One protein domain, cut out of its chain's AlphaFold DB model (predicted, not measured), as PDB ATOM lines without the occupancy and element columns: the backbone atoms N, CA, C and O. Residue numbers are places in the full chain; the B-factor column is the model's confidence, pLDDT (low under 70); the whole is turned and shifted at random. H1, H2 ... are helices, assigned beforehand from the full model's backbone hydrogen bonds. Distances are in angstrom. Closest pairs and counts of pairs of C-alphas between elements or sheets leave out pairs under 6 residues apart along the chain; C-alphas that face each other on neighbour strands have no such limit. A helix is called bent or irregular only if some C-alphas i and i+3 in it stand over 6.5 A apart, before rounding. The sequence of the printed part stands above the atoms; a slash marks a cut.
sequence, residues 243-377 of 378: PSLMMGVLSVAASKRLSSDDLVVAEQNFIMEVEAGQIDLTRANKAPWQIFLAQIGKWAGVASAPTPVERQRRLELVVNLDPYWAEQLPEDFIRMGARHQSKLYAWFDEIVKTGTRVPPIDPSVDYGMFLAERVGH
ATOM      1  N   PRO A 243     255.975 175.950 147.536       91.44
ATOM      2  CA  PRO A 243     256.870 175.805 148.679       91.44
ATOM      3  C   PRO A 243     256.285 174.955 149.811       91.44
ATOM      4  O   PRO A 243     257.030 174.218 150.447       91.44
ATOM      5  N   SER A 244     254.967 174.998 150.028       92.50
ATOM      6  CA  SER A 244     254.274 174.217 151.063       92.50
ATOM      7  C   SER A 244     254.400 172.695 150.892       92.50
ATOM      8  O   SER A 244     254.198 171.962 151.853       92.50
ATOM      9  N   LEU A 245     254.788 172.211 149.707       92.12
ATOM     10  CA  LEU A 245     255.032 170.792 149.427       92.12
ATOM     11  C   LEU A 245     256.515 170.395 149.505       92.12
ATOM     12  O   LEU A 245     256.859 169.239 149.269       92.12
ATOM     13  N   MET A 246     257.415 171.331 149.812       91.56
ATOM     14  CA  MET A 246     258.842 171.041 149.937       91.56
ATOM     15  C   MET A 246     259.162 170.503 151.333       91.56
ATOM     16  O   MET A 246     258.811 171.117 152.339       91.56
ATOM     17  N   MET A 247     259.926 169.412 151.417       88.00
ATOM     18  CA  MET A 247     260.260 168.797 152.710       88.00
ATOM     19  C   MET A 247     261.008 169.719 153.669       88.00
ATOM     20  O   MET A 247     260.712 169.739 154.863       88.00
ATOM     21  N   GLY A 248     261.939 170.527 153.154       88.00
ATOM     22  CA  GLY A 248     262.635 171.524 153.970       88.00
ATOM     23  C   GLY A 248     261.681 172.563 154.569       88.00
ATOM     24  O   GLY A 248     261.885 173.011 155.693       88.00
ATOM     25  N   VAL A 249     260.605 172.902 153.854       91.38
ATOM     26  CA  VAL A 249     259.571 173.826 154.333       91.38
ATOM     27  C   VAL A 249     258.696 173.167 155.388       91.38
ATOM     28  O   VAL A 249     258.519 173.743 156.458       91.38
ATOM     29  N   LEU A 250     258.216 171.952 155.126       91.31
ATOM     30  CA  LEU A 250     257.389 171.183 156.061       91.31
ATOM     31  C   LEU A 250     258.105 170.931 157.391       91.31
ATOM     32  O   LEU A 250     257.523 171.128 158.453       91.31
ATOM     33  N   SER A 251     259.390 170.570 157.346       87.12
ATOM     34  CA  SER A 251     260.206 170.359 158.546       87.12
ATOM     35  C   SER A 251     260.351 171.639 159.378       87.12
ATOM     36  O   SER A 251     260.151 171.625 160.596       87.12
ATOM     37  N   VAL A 252     260.624 172.777 158.730       88.56
ATOM     38  CA  VAL A 252     260.699 174.073 159.420       88.56
ATOM     39  C   VAL A 252     259.330 174.478 159.972       88.56
ATOM     40  O   VAL A 252     259.259 174.971 161.099       88.56
ATOM     41  N   ALA A 253     258.245 174.243 159.232       90.12
ATOM     42  CA  ALA A 253     256.888 174.532 159.683       90.12
ATOM     43  C   ALA A 253     256.522 173.724 160.936       90.12
ATOM     44  O   ALA A 253     256.093 174.309 161.934       90.12
ATOM     45  N   ALA A 254     256.817 172.421 160.936       86.88
ATOM     46  CA  ALA A 254     256.646 171.548 162.094       86.88
ATOM     47  C   ALA A 254     257.476 172.028 163.299       86.88
ATOM     48  O   ALA A 254     256.951 172.141 164.406       86.88
ATOM     49  N   SER A 255     258.743 172.419 163.091       85.62
ATOM     50  CA  SER A 255     259.594 172.967 164.166       85.62
ATOM     51  C   SER A 255     259.036 174.258 164.783       85.62
ATOM     52  O   SER A 255     259.225 174.523 165.971       85.62
ATOM     53  N   LYS A 256     258.304 175.047 163.986       86.25
ATOM     54  CA  LYS A 256     257.621 176.278 164.400       86.25
ATOM     55  C   LYS A 256     256.193 176.037 164.899       86.25
ATOM     56  O   LYS A 256     255.519 177.007 165.231       86.25
ATOM     57  N   ARG A 257     255.750 174.776 164.984       87.69
ATOM     58  CA  ARG A 257     254.394 174.369 165.394       87.69
ATOM     59  C   ARG A 257     253.285 175.003 164.547       87.69
ATOM     60  O   ARG A 257     252.210 175.294 165.061       87.69
ATOM     61  N   LEU A 258     253.557 175.235 163.266       90.31
ATOM     62  CA  LEU A 258     252.538 175.652 162.306       90.31
ATOM     63  C   LEU A 258     251.662 174.453 161.954       90.31
ATOM     64  O   LEU A 258     252.188 173.360 161.750       90.31
ATOM     65  N   SER A 259     250.350 174.657 161.861       91.50
ATOM     66  CA  SER A 259     249.461 173.652 161.278       91.50
ATOM     67  C   SER A 259     249.618 173.596 159.751       91.50
ATOM     68  O   SER A 259     250.160 174.515 159.128       91.50
ATOM     69  N   SER A 260     249.105 172.534 159.127       93.62
ATOM     70  CA  SER A 260     249.029 172.430 157.665       93.62
ATOM     71  C   SER A 260     248.245 173.593 157.049       93.62
ATOM     72  O   SER A 260     248.630 174.120 156.007       93.62
ATOM     73  N   ASP A 261     247.175 174.025 157.717       94.06
ATOM     74  CA  ASP A 261     246.334 175.135 157.279       94.06
ATOM     75  C   ASP A 261     247.071 176.473 157.403       94.06
ATOM     76  O   ASP A 261     247.023 177.277 156.472       94.06
ATOM     77  N   ASP A 262     247.818 176.692 158.494       92.81
ATOM     78  CA  ASP A 262     248.679 177.875 158.628       92.81
ATOM     79  C   ASP A 262     249.708 177.934 157.500       92.81
ATOM     80  O   ASP A 262     249.953 179.000 156.942       92.81
ATOM     81  N   LEU A 263     250.297 176.792 157.134       93.75
ATOM     82  CA  LEU A 263     251.279 176.719 156.056       93.75
ATOM     83  C   LEU A 263     250.661 177.040 154.685       93.75
ATOM     84  O   LEU A 263     251.273 177.765 153.897       93.75
ATOM     85  N   VAL A 264     249.451 176.548 154.401       93.94
ATOM     86  CA  VAL A 264     248.724 176.871 153.159       93.94
ATOM     87  C   VAL A 264     248.377 178.360 153.104       93.94
ATOM     88  O   VAL A 264     248.611 179.009 152.085       93.94
ATOM     89  N   VAL A 265     247.862 178.922 154.198       93.06
ATOM     90  CA  VAL A 265     247.515 180.349 154.280       93.06
ATOM     91  C   VAL A 265     248.767 181.225 154.192       93.06
ATOM     92  O   VAL A 265     248.762 182.240 153.496       93.06
ATOM     93  N   ALA A 266     249.870 180.822 154.826       93.56
ATOM     94  CA  ALA A 266     251.160 181.494 154.715       93.56
ATOM     95  C   ALA A 266     251.657 181.529 153.264       93.56
ATOM     96  O   ALA A 266     252.102 182.574 152.798       93.56
ATOM     97  N   GLU A 267     251.565 180.413 152.535       94.06
ATOM     98  CA  GLU A 267     251.931 180.344 151.115       94.06
ATOM     99  C   GLU A 267     251.061 181.277 150.259       94.06
ATOM    100  O   GLU A 267     251.588 182.011 149.422       94.06
ATOM    101  N   GLN A 268     249.745 181.289 150.484       93.06
ATOM    102  CA  GLN A 268     248.820 182.173 149.769       93.06
ATOM    103  C   GLN A 268     249.134 183.651 150.026       93.06
ATOM    104  O   GLN A 268     249.261 184.423 149.074       93.06
ATOM    105  N   ASN A 269     249.339 184.027 151.289       92.94
ATOM    106  CA  ASN A 269     249.707 185.391 151.663       92.94
ATOM    107  C   ASN A 269     251.070 185.785 151.090       92.94
ATOM    108  O   ASN A 269     251.212 186.883 150.568       92.94
ATOM    109  N   PHE A 270     252.056 184.887 151.113       92.88
ATOM    110  CA  PHE A 270     253.353 185.126 150.487       92.88
ATOM    111  C   PHE A 270     253.214 185.403 148.986       92.88
ATOM    112  O   PHE A 270     253.786 186.369 148.488       92.88
ATOM    113  N   ILE A 271     252.427 184.600 148.263       92.38
ATOM    114  CA  ILE A 271     252.174 184.817 146.831       92.38
ATOM    115  C   ILE A 271     251.459 186.155 146.601       92.38
ATOM    116  O   ILE A 271     251.845 186.884 145.691       92.38
ATOM    117  N   MET A 272     250.474 186.508 147.432       91.56
ATOM    118  CA  MET A 272     249.785 187.801 147.349       91.56
ATOM    119  C   MET A 272     250.722 188.986 147.615       91.56
ATOM    120  O   MET A 272     250.665 189.982 146.901       91.56
ATOM    121  N   GLU A 273     251.599 188.895 148.615       91.88
ATOM    122  CA  GLU A 273     252.573 189.947 148.929       91.88
ATOM    123  C   GLU A 273     253.628 190.093 147.821       91.88
ATOM    124  O   GLU A 273     254.054 191.208 147.516       91.88
ATOM    125  N   VAL A 274     254.010 188.989 147.170       90.44
ATOM    126  CA  VAL A 274     254.831 189.006 145.950       90.44
ATOM    127  C   VAL A 274     254.079 189.701 144.809       90.44
ATOM    128  O   VAL A 274     254.616 190.632 144.217       90.44
ATOM    129  N   GLU A 275     252.835 189.309 144.516       88.94
ATOM    130  CA  GLU A 275     252.007 189.925 143.463       88.94
ATOM    131  C   GLU A 275     251.776 191.427 143.706       88.94
ATOM    132  O   GLU A 275     251.779 192.212 142.760       88.94
ATOM    133  N   ALA A 276     251.647 191.839 144.969       87.56
ATOM    134  CA  ALA A 276     251.510 193.234 145.381       87.56
ATOM    135  C   ALA A 276     252.839 194.020 145.388       87.56
ATOM    136  O   ALA A 276     252.844 195.202 145.731       87.56
ATOM    137  N   GLY A 277     253.970 193.384 145.060       84.56
ATOM    138  CA  GLY A 277     255.296 194.011 145.058       84.56
ATOM    139  C   GLY A 277     255.859 194.320 146.451       84.56
ATOM    140  O   GLY A 277     256.846 195.041 146.564       84.56
ATOM    141  N   GLN A 278     255.259 193.782 147.518       87.81
ATOM    142  CA  GLN A 278     255.749 193.934 148.893       87.81
ATOM    143  C   GLN A 278     256.961 193.034 149.166       87.81
ATOM    144  O   GLN A 278     257.812 193.367 149.992       87.81
ATOM    145  N   ILE A 279     257.057 191.907 148.451       86.31
ATOM    146  CA  ILE A 279     258.204 190.997 148.482       86.31
ATOM    147  C   ILE A 279     258.886 191.007 147.115       86.31
ATOM    148  O   ILE A 279     258.350 190.507 146.127       86.31
ATOM    149  N   ASP A 280     260.108 191.531 147.075       82.44
ATOM    150  CA  ASP A 280     260.921 191.559 145.862       82.44
ATOM    151  C   ASP A 280     261.713 190.253 145.694       82.44
ATOM    152  O   ASP A 280     262.699 189.995 146.391       82.44
ATOM    153  N   LEU A 281     261.279 189.423 144.742       79.94
ATOM    154  CA  LEU A 281     261.970 188.186 144.370       79.94
ATOM    155  C   LEU A 281     263.149 188.417 143.410       79.94
ATOM    156  O   LEU A 281     263.979 187.527 143.261       79.94
ATOM    157  N   THR A 282     263.232 189.579 142.758       69.62
ATOM    158  CA  THR A 282     264.219 189.864 141.701       69.62
ATOM    159  C   THR A 282     265.567 190.323 142.254       69.62
ATOM    160  O   THR A 282     266.605 190.051 141.659       69.62
ATOM    161  N   ARG A 283     265.574 190.981 143.422       62.34
ATOM    162  CA  ARG A 283     266.803 191.441 144.099       62.34
ATOM    163  C   ARG A 283     267.412 190.417 145.045       62.34
ATOM    164  O   ARG A 283     268.549 190.574 145.492       62.34
ATOM    165  N   ALA A 284     266.658 189.385 145.398       61.06
ATOM    166  CA  ALA A 284     267.128 188.371 146.313       61.06
ATOM    167  C   ALA A 284     268.026 187.382 145.561       61.06
ATOM    168  O   ALA A 284     267.561 186.630 144.712       61.06
ATOM    169  N   ASN A 285     269.306 187.305 145.931       67.44
ATOM    170  CA  ASN A 285     270.228 186.265 145.450       67.44
ATOM    171  C   ASN A 285     269.918 184.886 146.092       67.44
ATOM    172  O   ASN A 285     270.809 184.149 146.509       67.44
ATOM    173  N   LYS A 286     268.629 184.599 146.294       77.62
ATOM    174  CA  LYS A 286     268.069 183.475 147.044       77.62
ATOM    175  C   LYS A 286     266.904 182.898 146.261       77.62
ATOM    176  O   LYS A 286     266.138 183.624 145.635       77.62
ATOM    177  N   ALA A 287     266.732 181.586 146.344       81.94
ATOM    178  CA  ALA A 287     265.577 180.948 145.734       81.94
ATOM    179  C   ALA A 287     264.277 181.408 146.436       81.94
ATOM    180  O   ALA A 287     264.281 181.570 147.660       81.94
ATOM    181  N   PRO A 288     263.146 181.559 145.719       84.81
ATOM    182  CA  PRO A 288     261.891 182.047 146.303       84.81
ATOM    183  C   PRO A 288     261.425 181.295 147.561       84.81
ATOM    184  O   PRO A 288     260.951 181.913 148.511       84.81
ATOM    185  N   TRP A 289     261.635 179.975 147.623       85.62
ATOM    186  CA  TRP A 289     261.295 179.162 148.799       85.62
ATOM    187  C   TRP A 289     262.125 179.521 150.046       85.62
ATOM    188  O   TRP A 289     261.633 179.397 151.164       85.62
ATOM    189  N   GLN A 290     263.359 180.013 149.886       87.69
ATOM    190  CA  GLN A 290     264.196 180.463 151.006       87.69
ATOM    191  C   GLN A 290     263.675 181.773 151.599       87.69
ATOM    192  O   GLN A 290     263.750 181.987 152.807       87.69
ATOM    193  N   ILE A 291     263.145 182.651 150.744       89.62
ATOM    194  CA  ILE A 291     262.522 183.911 151.163       89.62
ATOM    195  C   ILE A 291     261.225 183.603 151.910       89.62
ATOM    196  O   ILE A 291     261.011 184.138 152.996       89.62
ATOM    197  N   PHE A 292     260.419 182.679 151.377       91.06
ATOM    198  CA  PHE A 292     259.224 182.177 152.051       91.06
ATOM    199  C   PHE A 292     259.548 181.619 153.445       91.06
ATOM    200  O   PHE A 292     258.961 182.050 154.434       91.06
ATOM    201  N   LEU A 293     260.547 180.737 153.554       89.50
ATOM    202  CA  LEU A 293     260.982 180.159 154.831       89.50
ATOM    203  C   LEU A 293     261.397 181.197 155.873       89.50
ATOM    204  O   LEU A 293     261.086 181.044 157.053       89.50
ATOM    205  N   ALA A 294     262.103 182.249 155.454       87.50
ATOM    206  CA  ALA A 294     262.526 183.311 156.361       87.50
ATOM    207  C   ALA A 294     261.330 184.059 156.974       87.50
ATOM    208  O   ALA A 294     261.427 184.564 158.092       87.50
ATOM    209  N   GLN A 295     260.203 184.101 156.261       88.19
ATOM    210  CA  GLN A 295     259.018 184.865 156.641       88.19
ATOM    211  C   GLN A 295     257.867 183.999 157.151       88.19
ATOM    212  O   GLN A 295     256.922 184.542 157.704       88.19
ATOM    213  N   ILE A 296     257.951 182.669 157.049       88.56
ATOM    214  CA  ILE A 296     256.853 181.743 157.367       88.56
ATOM    215  C   ILE A 296     256.241 181.958 158.765       88.56
ATOM    216  O   ILE A 296     255.046 181.774 158.965       88.56
ATOM    217  N   GLY A 297     257.046 182.414 159.734       83.06
ATOM    218  CA  GLY A 297     256.578 182.716 161.090       83.06
ATOM    219  C   GLY A 297     255.669 183.947 161.195       83.06
ATOM    220  O   GLY A 297     254.931 184.049 162.168       83.06
ATOM    221  N   LYS A 298     255.685 184.856 160.207       86.25
ATOM    222  CA  LYS A 298     254.808 186.039 160.136       86.25
ATOM    223  C   LYS A 298     253.332 185.646 160.099       86.25
ATOM    224  O   LYS A 298     252.496 186.394 160.593       86.25
ATOM    225  N   TRP A 299     253.028 184.485 159.523       82.94
ATOM    226  CA  TRP A 299     251.660 184.018 159.307       82.94
ATOM    227  C   TRP A 299     251.268 182.852 160.225       82.94
ATOM    228  O   TRP A 299     250.323 182.123 159.936       82.94
ATOM    229  N   ALA A 300     251.982 182.676 161.339       79.62
ATOM    230  CA  ALA A 300     251.621 181.684 162.342       79.62
ATOM    231  C   ALA A 300     250.277 182.019 163.004       79.62
ATOM    232  O   ALA A 300     250.081 183.145 163.458       79.62
ATOM    233  N   GLY A 301     249.369 181.041 163.081       77.56
ATOM    234  CA  GLY A 301     248.053 181.209 163.704       77.56
ATOM    235  C   GLY A 301     247.102 182.116 162.921       77.56
ATOM    236  O   GLY A 301     246.120 182.597 163.483       77.56
ATOM    237  N   VAL A 302     247.398 182.389 161.644       79.88
ATOM    238  CA  VAL A 302     246.524 183.184 160.766       79.88
ATOM    239  C   VAL A 302     245.371 182.336 160.227       79.88
ATOM    240  O   VAL A 302     244.330 182.886 159.864       79.88
ATOM    241  N   ALA A 303     245.512 181.007 160.188       83.12
ATOM    242  CA  ALA A 303     244.422 180.143 159.769       83.12
ATOM    243  C   ALA A 303     243.294 180.141 160.814       83.12
ATOM    244  O   ALA A 303     243.443 179.656 161.936       83.12
ATOM    245  N   SER A 304     242.132 180.668 160.429       83.56
ATOM    246  CA  SER A 304     240.917 180.571 161.238       83.56
ATOM    247  C   SER A 304     240.460 179.120 161.357       83.56
ATOM    248  O   SER A 304     240.478 178.370 160.378       83.56
ATOM    249  N   ALA A 305     239.962 178.743 162.536       85.88
ATOM    250  CA  ALA A 305     239.318 177.447 162.719       85.88
ATOM    251  C   ALA A 305     238.153 177.280 161.716       85.88
ATOM    252  O   ALA A 305     237.380 178.226 161.514       85.88
ATOM    253  N   PRO A 306     238.004 176.105 161.078       89.75
ATOM    254  CA  PRO A 306     236.967 175.902 160.079       89.75
ATOM    255  C   PRO A 306     235.578 175.967 160.719       89.75
ATOM    256  O   PRO A 306     235.330 175.396 161.784       89.75
ATOM    257  N   THR A 307     234.643 176.623 160.036       92.69
ATOM    258  CA  THR A 307     233.224 176.559 160.403       92.69
ATOM    259  C   THR A 307     232.699 175.127 160.219       92.69
ATOM    260  O   THR A 307     233.295 174.353 159.468       92.69
ATOM    261  N   PRO A 308     231.569 174.740 160.841       92.50
ATOM    262  CA  PRO A 308     231.016 173.393 160.668       92.50
ATOM    263  C   PRO A 308     230.765 173.012 159.201       92.50
ATOM    264  O   PRO A 308     231.048 171.887 158.800       92.50
ATOM    265  N   VAL A 309     230.294 173.969 158.393       93.88
ATOM    266  CA  VAL A 309     230.048 173.783 156.953       93.88
ATOM    267  C   VAL A 309     231.356 173.555 156.197       93.88
ATOM    268  O   VAL A 309     231.463 172.626 155.400       93.88
ATOM    269  N   GLU A 310     232.373 174.368 156.476       92.94
ATOM    270  CA  GLU A 310     233.682 174.245 155.833       92.94
ATOM    271  C   GLU A 310     234.390 172.946 156.243       92.94
ATOM    272  O   GLU A 310     234.967 172.257 155.406       92.94
ATOM    273  N   ARG A 311     234.280 172.551 157.515       93.25
ATOM    274  CA  ARG A 311     234.813 171.278 158.011       93.25
ATOM    275  C   ARG A 311     234.202 170.089 157.269       93.25
ATOM    276  O   ARG A 311     234.938 169.185 156.883       93.25
ATOM    277  N   GLN A 312     232.886 170.100 157.053       93.00
ATOM    278  CA  GLN A 312     232.191 169.053 156.302       93.00
ATOM    279  C   GLN A 312     232.672 168.990 154.845       93.00
ATOM    280  O   GLN A 312     233.003 167.916 154.352       93.00
ATOM    281  N   ARG A 313     232.811 170.145 154.184       94.00
ATOM    282  CA  ARG A 313     233.342 170.231 152.816       94.00
ATOM    283  C   ARG A 313     234.764 169.669 152.699       94.00
ATOM    284  O   ARG A 313     235.076 168.959 151.747       94.00
ATOM    285  N   ARG A 314     235.637 169.975 153.662       94.44
ATOM    286  CA  ARG A 314     237.015 169.453 153.693       94.44
ATOM    287  C   ARG A 314     237.058 167.948 153.949       94.44
ATOM    288  O   ARG A 314     237.860 167.255 153.335       94.44
ATOM    289  N   LEU A 315     236.175 167.425 154.804       93.69
ATOM    290  CA  LEU A 315     236.018 165.978 154.995       93.69
ATOM    291  C   LEU A 315     235.613 165.284 153.695       93.69
ATOM    292  O   LEU A 315     236.221 164.284 153.329       93.69
ATOM    293  N   GLU A 316     234.633 165.829 152.976       93.12
ATOM    294  CA  GLU A 316     234.225 165.306 151.668       93.12
ATOM    295  C   GLU A 316     235.386 165.311 150.672       93.12
ATOM    296  O   GLU A 316     235.554 164.353 149.923       93.12
ATOM    297  N   LEU A 317     236.225 166.346 150.691       93.25
ATOM    298  CA  LEU A 317     237.414 166.416 149.849       93.25
ATOM    299  C   LEU A 317     238.439 165.317 150.189       93.25
ATOM    300  O   LEU A 317     238.992 164.715 149.276       93.25
ATOM    301  N   VAL A 318     238.654 165.013 151.474       93.12
ATOM    302  CA  VAL A 318     239.551 163.928 151.921       93.12
ATOM    303  C   VAL A 318     238.991 162.543 151.578       93.12
ATOM    304  O   VAL A 318     239.730 161.672 151.126       93.12
ATOM    305  N   VAL A 319     237.689 162.323 151.775       90.88
ATOM    306  CA  VAL A 319     237.027 161.034 151.496       90.88
ATOM    307  C   VAL A 319     236.991 160.725 149.998       90.88
ATOM    308  O   VAL A 319     237.093 159.563 149.616       90.88
ATOM    309  N   ASN A 320     236.882 161.754 149.154       91.81
ATOM    310  CA  ASN A 320     236.803 161.618 147.699       91.81
ATOM    311  C   ASN A 320     238.161 161.770 146.990       91.81
ATOM    312  O   ASN A 320     238.192 162.055 145.791       91.81
ATOM    313  N   LEU A 321     239.283 161.609 147.701       90.69
ATOM    314  CA  LEU A 321     240.599 161.593 147.065       90.69
ATOM    315  C   LEU A 321     240.695 160.451 146.045       90.69
ATOM    316  O   LEU A 321     240.265 159.325 146.298       90.69
ATOM    317  N   ASP A 322     241.282 160.754 144.888       86.94
ATOM    318  CA  ASP A 322     241.485 159.784 143.814       86.94
ATOM    319  C   ASP A 322     242.368 158.606 144.289       86.94
ATOM    320  O   ASP A 322     243.339 158.833 145.018       86.94
ATOM    321  N   PRO A 323     242.101 157.352 143.872       79.81
ATOM    322  CA  PRO A 323     242.919 156.199 144.259       79.81
ATOM    323  C   PRO A 323     244.410 156.332 143.913       79.81
ATOM    324  O   PRO A 323     245.251 155.760 144.605       79.81
ATOM    325  N   TYR A 324     244.746 157.105 142.878       86.31
ATOM    326  CA  TYR A 324     246.111 157.386 142.434       86.31
ATOM    327  C   TYR A 324     246.652 158.717 142.975       86.31
ATOM    328  O   TYR A 324     247.769 159.108 142.638       86.31
ATOM    329  N   TRP A 325     245.917 159.424 143.843       92.50
ATOM    330  CA  TRP A 325     246.351 160.701 144.423       92.50
ATOM    331  C   TRP A 325     247.729 160.597 145.093       92.50
ATOM    332  O   TRP A 325     248.606 161.426 144.851       92.50
ATOM    333  N   ALA A 326     247.968 159.528 145.863       88.12
ATOM    334  CA  ALA A 326     249.247 159.305 146.541       88.12
ATOM    335  C   ALA A 326     250.424 159.084 145.566       88.12
ATOM    336  O   ALA A 326     251.587 159.248 145.943       88.12
ATOM    337  N   GLU A 327     250.149 158.717 144.309       86.62
ATOM    338  CA  GLU A 327     251.169 158.559 143.269       86.62
ATOM    339  C   GLU A 327     251.612 159.893 142.668       86.62
ATOM    340  O   GLU A 327     252.734 159.976 142.166       86.62
ATOM    341  N   GLN A 328     250.760 160.919 142.761       89.75
ATOM    342  CA  GLN A 328     250.981 162.269 142.235       89.75
ATOM    343  C   GLN A 328     251.710 163.188 143.228       89.75
ATOM    344  O   GLN A 328     252.016 164.338 142.906       89.75
ATOM    345  N   LEU A 329     251.986 162.697 144.439       91.38
ATOM    346  CA  LEU A 329     252.712 163.438 145.465       91.38
ATOM    347  C   LEU A 329     254.191 163.644 145.084       91.38
ATOM    348  O   LEU A 329     254.746 162.859 144.309       91.38
ATOM    349  N   PRO A 330     254.859 164.670 145.649       91.88
ATOM    350  CA  PRO A 330     256.281 164.910 145.420       91.88
ATOM    351  C   PRO A 330     257.150 163.672 145.675       91.88
ATOM    352  O   PRO A 330     256.879 162.877 146.577       91.88
ATOM    353  N   GLU A 331     258.248 163.536 144.925       91.06
ATOM    354  CA  GLU A 331     259.158 162.386 145.034       91.06
ATOM    355  C   GLU A 331     259.694 162.192 146.459       91.06
ATOM    356  O   GLU A 331     259.790 161.065 146.942       91.06
ATOM    357  N   ASP A 332     259.960 163.285 147.174       89.88
ATOM    358  CA  ASP A 332     260.397 163.225 148.568       89.88
ATOM    359  C   ASP A 332     259.354 162.560 149.479       89.88
ATOM    360  O   ASP A 332     259.708 161.792 150.375       89.88
ATOM    361  N   PHE A 333     258.059 162.775 149.228       93.19
ATOM    362  CA  PHE A 333     256.993 162.124 149.994       93.19
ATOM    363  C   PHE A 333     256.956 160.634 149.670       93.19
ATOM    364  O   PHE A 333     256.821 159.797 150.566       93.19
ATOM    365  N   ILE A 334     257.131 160.286 148.393       91.44
ATOM    366  CA  ILE A 334     257.210 158.894 147.945       91.44
ATOM    367  C   ILE A 334     258.383 158.180 148.632       91.44
ATOM    368  O   ILE A 334     258.195 157.068 149.123       91.44
ATOM    369  N   ARG A 335     259.547 158.829 148.760       89.38
ATOM    370  CA  ARG A 335     260.718 158.299 149.488       89.38
ATOM    371  C   ARG A 335     260.455 158.100 150.980       89.38
ATOM    372  O   ARG A 335     260.947 157.139 151.559       89.38
ATOM    373  N   MET A 336     259.626 158.944 151.594       87.38
ATOM    374  CA  MET A 336     259.130 158.737 152.963       87.38
ATOM    375  C   MET A 336     258.036 157.669 153.058       87.38
ATOM    376  O   MET A 336     257.512 157.405 154.144       87.38
ATOM    377  N   GLY A 337     257.667 157.036 151.948       89.00
ATOM    378  CA  GLY A 337     256.687 155.969 151.931       89.00
ATOM    379  C   GLY A 337     255.242 156.452 151.864       89.00
ATOM    380  O   GLY A 337     254.359 155.768 152.376       89.00
ATOM    381  N   ALA A 338     254.980 157.597 151.227       89.75
ATOM    382  CA  ALA A 338     253.629 158.120 150.997       89.75
ATOM    383  C   ALA A 338     252.670 157.104 150.350       89.75
ATOM    384  O   ALA A 338     251.467 157.162 150.592       89.75
ATOM    385  N   ARG A 339     253.207 156.158 149.568       89.38
ATOM    386  CA  ARG A 339     252.456 155.084 148.896       89.38
ATOM    387  C   ARG A 339     252.154 153.881 149.793       89.38
ATOM    388  O   ARG A 339     251.444 152.971 149.376       89.38
ATOM    389  N   HIS A 340     252.701 153.825 151.009       90.81
ATOM    390  CA  HIS A 340     252.390 152.734 151.923       90.81
ATOM    391  C   HIS A 340     250.976 152.893 152.463       90.81
ATOM    392  O   HIS A 340     250.667 153.831 153.198       90.81
ATOM    393  N   GLN A 341     250.143 151.910 152.144       88.38
ATOM    394  CA  GLN A 341     248.734 151.875 152.509       88.38
ATOM    395  C   GLN A 341     248.507 152.039 154.022       88.38
ATOM    396  O   GLN A 341     247.572 152.715 154.442       88.38
ATOM    397  N   SER A 342     249.404 151.497 154.852       90.62
ATOM    398  CA  SER A 342     249.350 151.651 156.311       90.62
ATOM    399  C   SER A 342     249.514 153.100 156.779       90.62
ATOM    400  O   SER A 342     248.834 153.514 157.715       90.62
ATOM    401  N   LYS A 343     250.381 153.890 156.131       90.81
ATOM    402  CA  LYS A 343     250.580 155.310 156.460       90.81
ATOM    403  C   LYS A 343     249.381 156.143 156.025       90.81
ATOM    404  O   LYS A 343     248.906 156.958 156.808       90.81
ATOM    405  N   LEU A 344     248.868 155.875 154.826       90.50
ATOM    406  CA  LEU A 344     247.686 156.550 154.299       90.50
ATOM    407  C   LEU A 344     246.452 156.295 155.176       90.50
ATOM    408  O   LEU A 344     245.758 157.239 155.539       90.50
ATOM    409  N   TYR A 345     246.209 155.043 155.581       91.44
ATOM    410  CA  TYR A 345     245.094 154.718 156.476       91.44
ATOM    411  C   TYR A 345     245.254 155.315 157.867       91.44
ATOM    412  O   TYR A 345     244.273 155.793 158.427       91.44
ATOM    413  N   ALA A 346     246.468 155.328 158.420       92.69
ATOM    414  CA  ALA A 346     246.702 155.956 159.713       92.69
ATOM    415  C   ALA A 346     246.401 157.464 159.672       92.69
ATOM    416  O   ALA A 346     245.741 157.972 160.572       92.69
ATOM    417  N   TRP A 347     246.832 158.157 158.616       94.50
ATOM    418  CA  TRP A 347     246.508 159.567 158.400       94.50
ATOM    419  C   TRP A 347     244.999 159.797 158.228       94.50
ATOM    420  O   TRP A 347     244.416 160.664 158.876       94.50
ATOM    421  N   PHE A 348     244.340 158.973 157.414       93.31
ATOM    422  CA  PHE A 348     242.899 159.065 157.190       93.31
ATOM    423  C   PHE A 348     242.089 158.832 158.476       93.31
ATOM    424  O   PHE A 348     241.130 159.552 158.755       93.31
ATOM    425  N   ASP A 349     242.490 157.861 159.298       93.25
ATOM    426  CA  ASP A 349     241.832 157.544 160.568       93.25
ATOM    427  C   ASP A 349     241.996 158.664 161.612       93.25
ATOM    428  O   ASP A 349     241.081 158.894 162.414       93.25
ATOM    429  N   GLU A 350     243.113 159.402 161.585       93.75
ATOM    430  CA  GLU A 350     243.319 160.605 162.407       93.75
ATOM    431  C   GLU A 350     242.314 161.719 162.080       93.75
ATOM    432  O   GLU A 350     241.854 162.430 162.975       93.75
ATOM    433  N   ILE A 351     241.907 161.829 160.814       93.69
ATOM    434  CA  ILE A 351     240.960 162.848 160.348       93.69
ATOM    435  C   ILE A 351     239.507 162.394 160.538       93.69
ATOM    436  O   ILE A 351     238.684 163.132 161.081       93.69
ATOM    437  N   VAL A 352     239.176 161.185 160.071       90.38
ATOM    438  CA  VAL A 352     237.782 160.740 159.904       90.38
ATOM    439  C   VAL A 352     237.246 160.010 161.130       90.38
ATOM    440  O   VAL A 352     236.105 160.242 161.524       90.38
ATOM    441  N   LYS A 353     238.039 159.117 161.737       87.44
ATOM    442  CA  LYS A 353     237.555 158.255 162.831       87.44
ATOM    443  C   LYS A 353     237.805 158.862 164.200       87.44
ATOM    444  O   LYS A 353     236.899 158.932 165.021       87.44
ATOM    445  N   THR A 354     239.051 159.245 164.460       86.88
ATOM    446  CA  THR A 354     239.471 159.720 165.785       86.88
ATOM    447  C   THR A 354     239.287 161.226 165.936       86.88
ATOM    448  O   THR A 354     239.084 161.705 167.048       86.88
ATOM    449  N   GLY A 355     239.323 161.973 164.824       84.56
ATOM    450  CA  GLY A 355     239.195 163.428 164.814       84.56
ATOM    451  C   GLY A 355     240.332 164.145 165.543       84.56
ATOM    452  O   GLY A 355     240.161 165.298 165.939       84.56
ATOM    453  N   THR A 356     241.468 163.473 165.752       87.69
ATOM    454  CA  THR A 356     242.668 164.057 166.366       87.69
ATOM    455  C   THR A 356     243.344 165.060 165.438       87.69
ATOM    456  O   THR A 356     244.005 165.980 165.921       87.69
ATOM    457  N   ARG A 357     243.144 164.923 164.121       90.25
ATOM    458  CA  ARG A 357     243.621 165.851 163.094       90.25
ATOM    459  C   ARG A 357     242.445 166.587 162.452       90.25
ATOM    460  O   ARG A 357     241.412 165.999 162.130       90.25
ATOM    461  N   VAL A 358     242.587 167.902 162.288       91.12
ATOM    462  CA  VAL A 358     241.562 168.740 161.649       91.12
ATOM    463  C   VAL A 358     241.540 168.440 160.143       91.12
ATOM    464  O   VAL A 358     242.609 168.356 159.547       91.12
ATOM    465  N   PRO A 359     240.359 168.304 159.508       93.69
ATOM    466  CA  PRO A 359     240.263 168.161 158.057       93.69
ATOM    467  C   PRO A 359     240.957 169.336 157.341       93.69
ATOM    468  O   PRO A 359     240.545 170.488 157.544       93.69
ATOM    469  N   PRO A 360     242.000 169.075 156.534       95.06
ATOM    470  CA  PRO A 360     242.888 170.120 156.040       95.06
ATOM    471  C   PRO A 360     242.285 170.906 154.872       95.06
ATOM    472  O   PRO A 360     241.453 170.389 154.123       95.06
ATOM    473  N   ILE A 361     242.744 172.149 154.677       94.06
ATOM    474  CA  ILE A 361     242.497 172.918 153.440       94.06
ATOM    475  C   ILE A 361     243.095 172.181 152.237       94.06
ATOM    476  O   ILE A 361     242.498 172.140 151.162       94.06
ATOM    477  N   ASP A 362     244.281 171.604 152.428       94.44
ATOM    478  CA  ASP A 362     245.027 170.892 151.399       94.44
ATOM    479  C   ASP A 362     245.533 169.540 151.926       94.44
ATOM    480  O   ASP A 362     246.466 169.506 152.737       94.44
ATOM    481  N   PRO A 363     244.963 168.418 151.451       95.12
ATOM    482  CA  PRO A 363     245.385 167.081 151.855       95.12
ATOM    483  C   PRO A 363     246.855 166.778 151.585       95.12
ATOM    484  O   PRO A 363     247.461 166.004 152.316       95.12
ATOM    485  N   SER A 364     247.444 167.365 150.541       95.06
ATOM    486  CA  SER A 364     248.822 167.058 150.144       95.06
ATOM    487  C   SER A 364     249.810 167.675 151.123       95.06
ATOM    488  O   SER A 364     250.759 167.017 151.539       95.06
ATOM    489  N   VAL A 365     249.560 168.919 151.536       94.81
ATOM    490  CA  VAL A 365     250.384 169.614 152.533       94.81
ATOM    491  C   VAL A 365     250.265 168.930 153.896       94.81
ATOM    492  O   VAL A 365     251.278 168.648 154.535       94.81
ATOM    493  N   ASP A 366     249.041 168.615 154.317       95.50
ATOM    494  CA  ASP A 366     248.781 167.967 155.604       95.50
ATOM    495  C   ASP A 366     249.352 166.546 155.681       95.50
ATOM    496  O   ASP A 366     250.025 166.202 156.654       95.50
ATOM    497  N   TYR A 367     249.187 165.743 154.626       94.75
ATOM    498  CA  TYR A 367     249.801 164.420 154.567       94.75
ATOM    499  C   TYR A 367     251.333 164.499 154.534       94.75
ATOM    500  O   TYR A 367     252.007 163.713 155.195       94.75
ATOM    501  N   GLY A 368     251.902 165.486 153.833       93.81
ATOM    502  CA  GLY A 368     253.340 165.768 153.872       93.81
ATOM    503  C   GLY A 368     253.844 166.071 155.286       93.81
ATOM    504  O   GLY A 368     254.862 165.519 155.709       93.81
ATOM    505  N   MET A 369     253.110 166.890 156.047       92.50
ATOM    506  CA  MET A 369     253.404 167.155 157.459       92.50
ATOM    507  C   MET A 369     253.302 165.894 158.319       92.50
ATOM    508  O   MET A 369     254.227 165.601 159.072       92.50
ATOM    509  N   PHE A 370     252.231 165.115 158.165       92.62
ATOM    510  CA  PHE A 370     252.050 163.840 158.862       92.62
ATOM    511  C   PHE A 370     253.224 162.876 158.622       92.62
ATOM    512  O   PHE A 370     253.720 162.233 159.551       92.62
ATOM    513  N   LEU A 371     253.705 162.783 157.379       90.81
ATOM    514  CA  LEU A 371     254.874 161.971 157.047       90.81
ATOM    515  C   LEU A 371     256.144 162.526 157.706       90.81
ATOM    516  O   LEU A 371     256.913 161.747 158.270       90.81
ATOM    517  N   ALA A 372     256.348 163.846 157.680       87.31
ATOM    518  CA  ALA A 372     257.509 164.499 158.284       87.31
ATOM    519  C   ALA A 372     257.572 164.293 159.810       87.31
ATOM    520  O   ALA A 372     258.631 163.958 160.344       87.31
ATOM    521  N   GLU A 373     256.439 164.431 160.503       85.25
ATOM    522  CA  GLU A 373     256.308 164.216 161.952       85.25
ATOM    523  C   GLU A 373     256.694 162.788 162.356       85.25
ATOM    524  O   GLU A 373     257.355 162.575 163.372       85.25
ATOM    525  N   ARG A 374     256.326 161.793 161.541       80.31
ATOM    526  CA  ARG A 374     256.577 160.376 161.839       80.31
ATOM    527  C   ARG A 374     257.971 159.887 161.448       80.31
ATOM    528  O   ARG A 374     258.389 158.849 161.948       80.31
ATOM    529  N   VAL A 375     258.687 160.607 160.584       69.06
ATOM    530  CA  VAL A 375     260.098 160.324 160.254       69.06
ATOM    531  C   VAL A 375     261.050 160.989 161.259       69.06
ATOM    532  O   VAL A 375     262.121 160.459 161.526       69.06
ATOM    533  N   GLY A 376     260.661 162.112 161.874       54.12
ATOM    534  CA  GLY A 376     261.457 162.789 162.910       54.12
ATOM    535  C   GLY A 376     261.460 162.113 164.293       54.12
ATOM    536  O   GLY A 376     262.146 162.587 165.197       54.12
ATOM    537  N   HIS A 377     260.696 161.032 164.470       39.09
ATOM    538  CA  HIS A 377     260.540 160.296 165.733       39.09
ATOM    539  C   HIS A 377     260.950 158.816 165.650       39.09
ATOM    540  O   HIS A 377     260.632 158.046 166.558       39.09
TER     541      HIS A 377
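What this domain is: This is residues 243 to 377 of the 378 residues of an uncharacterized protein of Thalassospira xiamenensis (UniProt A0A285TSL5). The longest helix, H2, crosses H3, and H1 lies side by side with H3; this group of three packs on one side of H7 through H1 and the first residues of H2. On another side of H7, H6 crosses it and meets H4 near the ends of both, while the short H5 lies near H7 and H1. The loop residues 282 to 287 stick out beyond H3. The printed part has 135 residues with seven named helices, H1 to H7 in order, and no named strand, and its class is all helix. It is compact, with a radius of gyration of the C-alphas of 15.4 A and spans of 46 by 35 by 27 A.

How they stand to each other: H2, residues 260 to 275, touches H3, residues 288 to 299, at a steep tilt of 64 degrees, opposite ways; the closest C-alphas, of Ala 266 and Trp 299, are 5.3 A apart. H3 touches H1, residues 247 to 255, at a shallow tilt of 20 degrees, the same way, with the C-alphas of Leu 293 and Val 249 closest at 6.5 A. H7, residues 363 to 375, is the hub, touching three helices. It touches H1 at 73 degrees, only just about perpendicular, with the C-alphas of Met 369 and Leu 250 closest at 5.8 A. Residues 260 to 264 of H2 touch residues 365 to 369 of H7, and the closest C-alphas, of Ser 260 and Asp 366, are 4.9 A apart. H6, residues 341 to 352, only just touches H7, with 3 pairs of C-alphas within 8 A; those of Trp 347 and Tyr 367 are closest at 7.0 A. Residues 315 to 318 of H4, residues 308 to 319, only just touch residues 348 to 352 of H6, with 3 pairs within 8 A and the C-alphas of Leu 315 and Val 352 closest at 7.4 A. H5, residues 331 to 335, is close to but not clearly touching H7, where the C-alphas of Phe 333 and Gly 368 are closest at 6.5 A. Among the pairs that stay apart are H2 and H6, and H3 and H7. In H1, H2, H4, H5, H6 and H7 every O i to N i+4 pair is within hydrogen-bond range; in H3 5 of 8 are.

Where its parts are: H2 is 22.7 A long, H7 18.2 A, H3 16.7 A, H4 16.5 A, H6 15.9 A, H1 12.2 A and H5 6.2 A. H3 is irregular, with C-alphas 294 and 297 7.6 A apart. H1 begins at C-alpha 247, (260.260, 168.797, 152.710), and H7 ends at C-alpha 375, (260.098, 160.324, 160.254).

The domain as a whole: The two C-alphas farthest apart, of Arg 283 and Lys 353, are 48.0 A from each other. The printed part has no cut. The links H2 to H3 and H4 to H5 are long, with 12 and 11 residues. The mean pLDDT of the printed part is 88.2; residues 282 to 285 and 375 to 377 are under 70.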